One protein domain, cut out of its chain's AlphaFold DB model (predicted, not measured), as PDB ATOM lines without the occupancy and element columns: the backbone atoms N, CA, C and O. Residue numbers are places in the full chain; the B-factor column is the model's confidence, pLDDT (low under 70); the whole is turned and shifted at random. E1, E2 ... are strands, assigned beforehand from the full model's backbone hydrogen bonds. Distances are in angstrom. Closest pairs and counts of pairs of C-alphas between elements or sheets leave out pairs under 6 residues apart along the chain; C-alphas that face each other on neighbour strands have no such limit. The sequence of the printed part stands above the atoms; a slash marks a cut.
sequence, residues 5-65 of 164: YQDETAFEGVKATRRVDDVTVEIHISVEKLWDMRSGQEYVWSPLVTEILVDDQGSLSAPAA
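What this domain is: This is residues 5 to 65 of the 164 residues of an uncharacterized protein of Chloroflexi bacterium HGW-Chloroflexi-1 (UniProt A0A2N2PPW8). A three-stranded sheet, the meander E1 E2 E3, each strand the antiparallel neighbour of the one before, is partly face to face with the hairpin E6 E7 in a small, loose sandwich, while another hairpin, E4 E5, reaches away as an arm. Residues 19 to 24 and 36 to 41 stick out. The printed part has 61 residues, with seven named strands, E1 to E7 in chain order, and no named helix; its class is all strand. The sheets, E1 - E2 - E3, E4 - E5 and E6 - E7, are antiparallel. The whole is loose, with a radius of gyration of the C-alphas of 14.6 A, and spans 44 by 26 by 22 A.

Where its parts are: Find C-alpha 13 at (-40.995, 24.656, -40.155); from there E2, residues 13 to 20, runs 22.8 A. Beside it look for E1, residues 5 to 8, and E3, residues 23 to 29, 19.5 A long. Farther on come E4, residues 33 to 35, and E5, residues 42 to 44. E6, residues 48 to 54, spans 17.6 A; E7, residues 58 to 64, spans 17.2 A and ends at (-38.505, 16.781, -45.476).

How they stand to each other: In hairpin E1 and E2, N 6 and O 15 are 2.9 A apart; in hairpin E2 and E3, N 16 and O 27 are 2.8 A apart. Across the sandwich the best planes stand 33 degrees apart; the closest C-alphas of E1 and E7, Asp 7 and Ser 61, are 5.9 A apart. In hairpin E6 and E7, N 52 and O 60 are 2.8 A apart. Hairpin E4 and E5 has N 34 and O 43 at 2.8 A; E4 is apart from E7.

The domain as a whole: The farthest C-alphas, Asp 22 and Ser 39, are 45.0 A apart. The printed part has no cut and no long link. Look for pLDDT under 70 at residues 9 to 12 and 56 to 57.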
ATOM      1  N   TYR A   5     -48.993  29.894 -47.594       75.62
ATOM      2  CA  TYR A   5     -47.888  29.193 -46.937       75.62
ATOM      3  C   TYR A   5     -46.606  30.023 -46.986       75.62
ATOM      4  O   TYR A   5     -46.314  30.673 -47.989       75.62
ATOM      5  N   GLN A   6     -45.850  30.015 -45.891       76.12
ATOM      6  CA  GLN A   6     -44.560  30.691 -45.766       76.12
ATOM      7  C   GLN A   6     -43.578  29.807 -44.998       76.12
ATOM      8  O   GLN A   6     -43.935  29.222 -43.971       76.12
ATOM      9  N   ASP A   7     -42.340  29.750 -45.482       75.00
ATOM     10  CA  ASP A   7     -41.224  29.137 -44.764       75.00
ATOM     11  C   ASP A   7     -40.984  29.912 -43.471       75.00
ATOM     12  O   ASP A   7     -40.963  31.147 -43.485       75.00
ATOM     13  N   GLU A   8     -40.763  29.207 -42.362       75.00
ATOM     14  CA  GLU A   8     -40.343  29.849 -41.123       75.00
ATOM     15  C   GLU A   8     -39.029  29.301 -40.589       75.00
ATOM     16  O   GLU A   8     -38.911  28.176 -40.096       75.00
ATOM     17  N   THR A   9     -38.024  30.172 -40.641       64.25
ATOM     18  CA  THR A   9     -36.650  29.876 -40.224       64.25
ATOM     19  C   THR A   9     -36.475  29.925 -38.709       64.25
ATOM     20  O   THR A   9     -35.551  29.314 -38.184       64.25
ATOM     21  N   ALA A  10     -37.374  30.602 -37.986       67.69
ATOM     22  CA  ALA A  10     -37.297  30.731 -36.530       67.69
ATOM     23  C   ALA A  10     -37.521  29.403 -35.782       67.69
ATOM     24  O   ALA A  10     -37.052  29.261 -34.654       67.69
ATOM     25  N   PHE A  11     -38.238  28.449 -36.386       66.62
ATOM     26  CA  PHE A  11     -38.532  27.141 -35.785       66.62
ATOM     27  C   PHE A  11     -38.327  25.959 -36.743       66.62
ATOM     28  O   PHE A  11     -38.796  24.858 -36.450       66.62
ATOM     29  N   GLU A  12     -37.653  26.195 -37.874       69.44
ATOM     30  CA  GLU A  12     -37.419  25.200 -38.929       69.44
ATOM     31  C   GLU A  12     -38.714  24.469 -39.312       69.44
ATOM     32  O   GLU A  12     -38.868  23.265 -39.112       69.44
ATOM     33  N   GLY A  13     -39.693  25.217 -39.819       74.81
ATOM     34  CA  GLY A  13     -40.995  24.656 -40.155       74.81
ATOM     35  C   GLY A  13     -41.800  25.519 -41.114       74.81
ATOM     36  O   GLY A  13     -41.264  26.385 -41.802       74.81
ATOM     37  N   VAL A  14     -43.102  25.253 -41.182       79.38
ATOM     38  CA  VAL A  14     -44.015  25.923 -42.114       79.38
ATOM     39  C   VAL A  14     -45.053  26.716 -41.341       79.38
ATOM     40  O   VAL A  14     -45.677  26.203 -40.409       79.38
ATOM     41  N   LYS A  15     -45.279  27.955 -41.769       82.94
ATOM     42  CA  LYS A  15     -46.417  28.763 -41.343       82.94
ATOM     43  C   LYS A  15     -47.487  28.744 -42.426       82.94
ATOM     44  O   LYS A  15     -47.209  29.025 -43.587       82.94
ATOM     45  N   ALA A  16     -48.716  28.427 -42.041       83.19
ATOM     46  CA  ALA A  16     -49.889  28.497 -42.899       83.19
ATOM     47  C   ALA A  16     -50.869  29.522 -42.329       83.19
ATOM     48  O   ALA A  16     -51.332  29.393 -41.192       83.19
ATOM     49  N   THR A  17     -51.214  30.526 -43.124       83.62
ATOM     50  CA  THR A  17     -52.118  31.604 -42.727       83.62
ATOM     51  C   THR A  17     -53.367  31.566 -43.594       83.62
ATOM     52  O   THR A  17     -53.303  31.359 -44.800       83.62
ATOM     53  N   ARG A  18     -54.544  31.761 -43.002       86.44
ATOM     54  CA  ARG A  18     -55.792  31.915 -43.752       86.44
ATOM     55  C   ARG A  18     -56.686  32.941 -43.096       86.44
ATOM     56  O   ARG A  18     -56.923  32.897 -41.893       86.44
ATOM     57  N   ARG A  19     -57.263  33.812 -43.915       85.75
ATOM     58  CA  ARG A  19     -58.326  34.713 -43.479       85.75
ATOM     59  C   ARG A  19     -59.692  34.042 -43.635       85.75
ATOM     60  O   ARG A  19     -60.022  33.530 -44.707       85.75
ATOM     61  N   VAL A  20     -60.469  34.031 -42.559       85.25
ATOM     62  CA  VAL A  20     -61.868  33.591 -42.515       85.25
ATOM     63  C   VAL A  20     -62.667  34.760 -41.946       85.25
ATOM     64  O   VAL A  20     -62.527  35.090 -40.771       85.25
ATOM     65  N   ASP A  21     -63.439  35.430 -42.803       86.88
ATOM     66  CA  ASP A  21     -64.118  36.698 -42.507       86.88
ATOM     67  C   ASP A  21     -63.136  37.779 -41.992       86.88
ATOM     68  O   ASP A  21     -62.181  38.158 -42.685       86.88
ATOM     69  N   ASP A  22     -63.335  38.252 -40.761       89.12
ATOM     70  CA  ASP A  22     -62.479  39.235 -40.087       89.12
ATOM     71  C   ASP A  22     -61.399  38.598 -39.196       89.12
ATOM     72  O   ASP A  22     -60.663  39.305 -38.508       89.12
ATOM     73  N   VAL A  23     -61.275  37.267 -39.210       82.69
ATOM     74  CA  VAL A  23     -60.322  36.519 -38.385       82.69
ATOM     75  C   VAL A  23     -59.192  35.963 -39.247       82.69
ATOM     76  O   VAL A  23     -59.419  35.277 -40.243       82.69
ATOM     77  N   THR A  24     -57.951  36.221 -38.838       87.00
ATOM     78  CA  THR A  24     -56.770  35.548 -39.389       87.00
ATOM     79  C   THR A  24     -56.456  34.325 -38.535       87.00
ATOM     80  O   THR A  24     -56.192  34.448 -37.342       87.00
ATOM     81  N   VAL A  25     -56.485  33.147 -39.151       83.12
ATOM     82  CA  VAL A  25     -56.014  31.889 -38.568       83.12
ATOM     83  C   VAL A  25     -54.572  31.682 -39.008       83.12
ATOM     84  O   VAL A  25     -54.283  31.722 -40.200       83.12
ATOM     85  N   GLU A  26     -53.682  31.445 -38.053       86.00
ATOM     86  CA  GLU A  26     -52.267  31.178 -38.295       86.00
ATOM     87  C   GLU A  26     -51.884  29.844 -37.652       86.00
ATOM     88  O   GLU A  26     -52.233  29.575 -36.501       86.00
ATOM     89  N   ILE A  27     -51.202  28.991 -38.413       78.94
ATOM     90  CA  ILE A  27     -50.786  27.650 -38.006       78.94
ATOM     91  C   ILE A  27     -49.277  27.553 -38.205       78.94
ATOM     92  O   ILE A  27     -48.795  27.774 -39.309       78.94
ATOM     93  N   HIS A  28     -48.545  27.203 -37.150       78.69
ATOM     94  CA  HIS A  28     -47.099  26.971 -37.178       78.69
ATOM     95  C   HIS A  28     -46.856  25.475 -37.018       78.69
ATOM     96  O   HIS A  28     -47.309  24.883 -36.037       78.69
ATOM     97  N   ILE A  29     -46.186  24.851 -37.983       75.19
ATOM     98  CA  ILE A  29     -45.962  23.404 -38.016       75.19
ATOM     99  C   ILE A  29     -44.462  23.137 -37.972       75.19
ATOM    100  O   ILE A  29     -43.747  23.436 -38.926       75.19
ATOM    101  N   SER A  30     -44.012  22.531 -36.875       74.25
ATOM    102  CA  SER A  30     -42.668  21.975 -36.708       74.25
ATOM    103  C   SER A  30     -42.784  20.577 -36.118       74.25
ATOM    104  O   SER A  30     -43.634  20.327 -35.259       74.25
ATOM    105  N   VAL A  31     -41.937  19.663 -36.577       74.69
ATOM    106  CA  VAL A  31     -41.812  18.322 -36.007       74.69
ATOM    107  C   VAL A  31     -40.359  18.161 -35.597       74.69
ATOM    108  O   VAL A  31     -39.478  18.233 -36.438       74.69
ATOM    109  N   GLU A  32     -40.105  17.945 -34.312       75.12
ATOM    110  CA  GLU A  32     -38.750  17.707 -33.792       75.12
ATOM    111  C   GLU A  32     -38.503  16.207 -33.576       75.12
ATOM    112  O   GLU A  32     -37.434  15.670 -33.869       75.12
ATOM    113  N   LYS A  33     -39.525  15.499 -33.082       82.75
ATOM    114  CA  LYS A  33     -39.445  14.078 -32.752       82.75
ATOM    115  C   LYS A  33     -40.760  13.350 -32.979       82.75
ATOM    116  O   LYS A  33     -41.841  13.915 -32.811       82.75
ATOM    117  N   LEU A  34     -40.653  12.062 -33.279       84.88
ATOM    118  CA  LEU A  34     -41.763  11.122 -33.320       84.88
ATOM    119  C   LEU A  34     -41.644  10.121 -32.173       84.88
ATOM    120  O   LEU A  34     -40.551   9.682 -31.825       84.88
ATOM    121  N   TRP A  35     -42.782   9.747 -31.592       87.31
ATOM    122  CA  TRP A  35     -42.855   8.762 -30.519       87.31
ATOM    123  C   TRP A  35     -43.875   7.683 -30.868       87.31
ATOM    124  O   TRP A  35     -45.068   7.964 -31.013       87.31
ATOM    125  N   ASP A  36     -43.417   6.437 -30.995       85.44
ATOM    126  CA  ASP A  36     -44.316   5.291 -31.097       85.44
ATOM    127  C   ASP A  36     -44.769   4.879 -29.694       85.44
ATOM    128  O   ASP A  36     -44.083   4.141 -28.983       85.44
ATOM    129  N   MET A  37     -45.971   5.315 -29.315       81.94
ATOM    130  CA  MET A  37     -46.577   5.006 -28.018       81.94
ATOM    131  C   MET A  37     -46.682   3.501 -27.725       81.94
ATOM    132  O   MET A  37     -46.743   3.115 -26.559       81.94
ATOM    133  N   ARG A  38     -46.732   2.637 -28.750       80.00
ATOM    134  CA  ARG A  38     -46.889   1.189 -28.551       80.00
ATOM    135  C   ARG A  38     -45.576   0.513 -28.181       80.00
ATOM    136  O   ARG A  38     -45.574  -0.382 -27.339       80.00
ATOM    137  N   SER A  39     -44.485   0.879 -28.847       81.69
ATOM    138  CA  SER A  39     -43.159   0.301 -28.591       81.69
ATOM    139  C   SER A  39     -42.319   1.120 -27.610       81.69
ATOM    140  O   SER A  39     -41.285   0.638 -27.147       81.69
ATOM    141  N   GLY A  40     -42.751   2.344 -27.300       87.12
ATOM    142  CA  GLY A  40     -42.004   3.311 -26.506       87.12
ATOM    143  C   GLY A  40     -40.796   3.903 -27.233       87.12
ATOM    144  O   GLY A  40     -40.048   4.646 -26.607       87.12
ATOM    145  N   GLN A  41     -40.582   3.578 -28.514       88.38
ATOM    146  CA  GLN A  41     -39.440   4.072 -29.280       88.38
ATOM    147  C   GLN A  41     -39.635   5.535 -29.671       88.38
ATOM    148  O   GLN A  41     -40.688   5.920 -30.187       88.38
ATOM    149  N   GLU A  42     -38.600   6.336 -29.453       91.25
ATOM    150  CA  GLU A  42     -38.515   7.706 -29.946       91.25
ATOM    151  C   GLU A  42     -37.628   7.752 -31.196       91.25
ATOM    152  O   GLU A  42     -36.655   7.005 -31.328       91.25
ATOM    153  N   TYR A  43     -37.959   8.647 -32.122       90.06
ATOM    154  CA  TYR A  43     -37.168   8.920 -33.312       90.06
ATOM    155  C   TYR A  43     -37.056  10.424 -33.515       90.06
ATOM    156  O   TYR A  43     -38.039  11.104 -33.807       90.06
ATOM    157  N   VAL A  44     -35.841  10.940 -33.356       86.69
ATOM    158  CA  VAL A  44     -35.498  12.324 -33.688       86.69
ATOM    159  C   VAL A  44     -35.040  12.325 -35.140       86.69
ATOM    160  O   VAL A  44     -33.979  11.778 -35.454       86.69
ATOM    161  N   TRP A  45     -35.856  12.867 -36.039       83.44
ATOM    162  CA  TRP A  45     -35.498  12.953 -37.456       83.44
ATOM    163  C   TRP A  45     -34.538  14.115 -37.723       83.44
ATOM    164  O   TRP A  45     -34.452  15.052 -36.931       83.44
ATOM    165  N   SER A  46     -33.764  14.008 -38.800       78.75
ATOM    166  CA  SER A  46     -32.806  15.033 -39.219       78.75
ATOM    167  C   SER A  46     -33.265  15.595 -40.560       78.75
ATOM    168  O   SER A  46     -32.849  15.072 -41.596       78.75
ATOM    169  N   PRO A  47     -34.128  16.623 -40.562       74.06
ATOM    170  CA  PRO A  47     -34.774  17.066 -41.783       74.06
ATOM    171  C   PRO A  47     -33.766  17.580 -42.811       74.06
ATOM    172  O   PRO A  47     -32.807  18.285 -42.491       74.06
ATOM    173  N   LEU A  48     -34.031  17.261 -44.072       74.44
ATOM    174  CA  LEU A  48     -33.434  17.927 -45.218       74.44
ATOM    175  C   LEU A  48     -34.365  19.065 -45.628       74.44
ATOM    176  O   LEU A  48     -35.567  18.858 -45.762       74.44
ATOM    177  N   VAL A  49     -33.835  20.266 -45.844       76.94
ATOM    178  CA  VAL A  49     -34.642  21.342 -46.433       76.94
ATOM    179  C   VAL A  49     -34.809  21.037 -47.917       76.94
ATOM    180  O   VAL A  49     -33.821  20.897 -48.639       76.94
ATOM    181  N   THR A  50     -36.055  20.907 -48.365       75.81
ATOM    182  CA  THR A  50     -36.390  20.657 -49.767       75.81
ATOM    183  C   THR A  50     -37.424  21.658 -50.258       75.81
ATOM    184  O   THR A  50     -38.260  22.120 -49.483       75.81
ATOM    185  N   GLU A  51     -37.381  21.982 -51.548       78.81
ATOM    186  CA  GLU A  51     -38.425  22.781 -52.184       78.81
ATOM    187  C   GLU A  51     -39.620  21.887 -52.531       78.81
ATOM    188  O   GLU A  51     -39.521  20.957 -53.333       78.81
ATOM    189  N   ILE A  52     -40.767  22.186 -51.934       77.12
ATOM    190  CA  ILE A  52     -42.051  21.556 -52.217       77.12
ATOM    191  C   ILE A  52     -42.838  22.482 -53.138       77.12
ATOM    192  O   ILE A  52     -43.030  23.657 -52.830       77.12
ATOM    193  N   LEU A  53     -43.317  21.961 -54.266       76.56
ATOM    194  CA  LEU A  53     -44.226  22.699 -55.142       76.56
ATOM    195  C   LEU A  53     -45.606  22.792 -54.482       76.56
ATOM    196  O   LEU A  53     -46.221  21.771 -54.175       76.56
ATOM    197  N   VAL A  54     -46.088  24.015 -54.277       75.56
ATOM    198  CA  VAL A  54     -47.415  24.320 -53.739       75.56
ATOM    199  C   VAL A  54     -48.265  24.884 -54.878       75.56
ATOM    200  O   VAL A  54     -48.405  26.097 -55.011       75.56
ATOM    201  N   ASP A  55     -48.796  23.992 -55.719       71.69
ATOM    202  CA  ASP A  55     -49.681  24.279 -56.864       71.69
ATOM    203  C   ASP A  55     -49.372  25.623 -57.578       71.69
ATOM    204  O   ASP A  55     -48.221  25.929 -57.896       71.69
ATOM    205  N   ASP A  56     -50.392  26.451 -57.821       67.69
ATOM    206  CA  ASP A  56     -50.284  27.759 -58.481       67.69
ATOM    207  C   ASP A  56     -49.636  28.846 -57.590       67.69
ATOM    208  O   ASP A  56     -49.562  30.011 -57.988       67.69
ATOM    209  N   GLN A  57     -49.209  28.507 -56.367       64.69
ATOM    210  CA  GLN A  57     -48.706  29.450 -55.359       64.69
ATOM    211  C   GLN A  57     -47.171  29.523 -55.286       64.69
ATOM    212  O   GLN A  57     -46.648  30.411 -54.614       64.69
ATOM    213  N   GLY A  58     -46.445  28.656 -56.004       73.56
ATOM    214  CA  GLY A  58     -44.977  28.661 -56.074       73.56
ATOM    215  C   GLY A  58     -44.327  27.474 -55.359       73.56
ATOM    216  O   GLY A  58     -44.950  26.430 -55.188       73.56
ATOM    217  N   SER A  59     -43.054  27.607 -54.978       76.31
ATOM    218  CA  SER A  59     -42.336  26.616 -54.165       76.31
ATOM    219  C   SER A  59     -42.167  27.098 -52.721       76.31
ATOM    220  O   SER A  59     -42.041  28.293 -52.461       76.31
ATOM    221  N   LEU A  60     -42.187  26.150 -51.788       79.06
ATOM    222  CA  LEU A  60     -42.028  26.339 -50.348       79.06
ATOM    223  C   LEU A  60     -40.822  25.516 -49.883       79.06
ATOM    224  O   LEU A  60     -40.764  24.323 -50.182       79.06
ATOM    225  N   SER A  61     -39.874  26.104 -49.157       78.88
ATOM    226  CA  SER A  61     -38.774  25.342 -48.561       78.88
ATOM    227  C   SER A  61     -39.218  24.748 -47.232       78.88
ATOM    228  O   SER A  61     -39.316  25.439 -46.219       78.88
ATOM    229  N   ALA A  62     -39.447  23.440 -47.212       75.69
ATOM    230  CA  ALA A  62     -39.915  22.748 -46.024       75.69
ATOM    231  C   ALA A  62     -38.936  21.651 -45.571       75.69
ATOM    232  O   ALA A  62     -38.280  21.012 -46.402       75.69
ATOM    233  N   PRO A  63     -38.864  21.390 -44.254       77.62
ATOM    234  CA  PRO A  63     -38.245  20.186 -43.716       77.62
ATOM    235  C   PRO A  63     -38.891  18.926 -44.313       77.62
ATOM    236  O   PRO A  63     -40.100  18.720 -44.189       77.62
ATOM    237  N   ALA A  64     -38.088  18.062 -44.924       80.88
ATOM    238  CA  ALA A  64     -38.505  16.781 -45.476       80.88
ATOM    239  C   ALA A  64     -37.604  15.642 -44.991       80.88
ATOM    240  O   ALA A  64     -36.399  15.800 -44.791       80.88
ATOM    241  N   ALA A  65     -38.212  14.472 -44.816       86.56
ATOM    242  CA  ALA A  65     -37.510  13.245 -44.468       86.56
ATOM    243  C   ALA A  65     -36.828  12.660 -45.707       86.56
ATOM    244  O   ALA A  65     -37.403  12.678 -46.799       86.56
TER     245      ALA A  65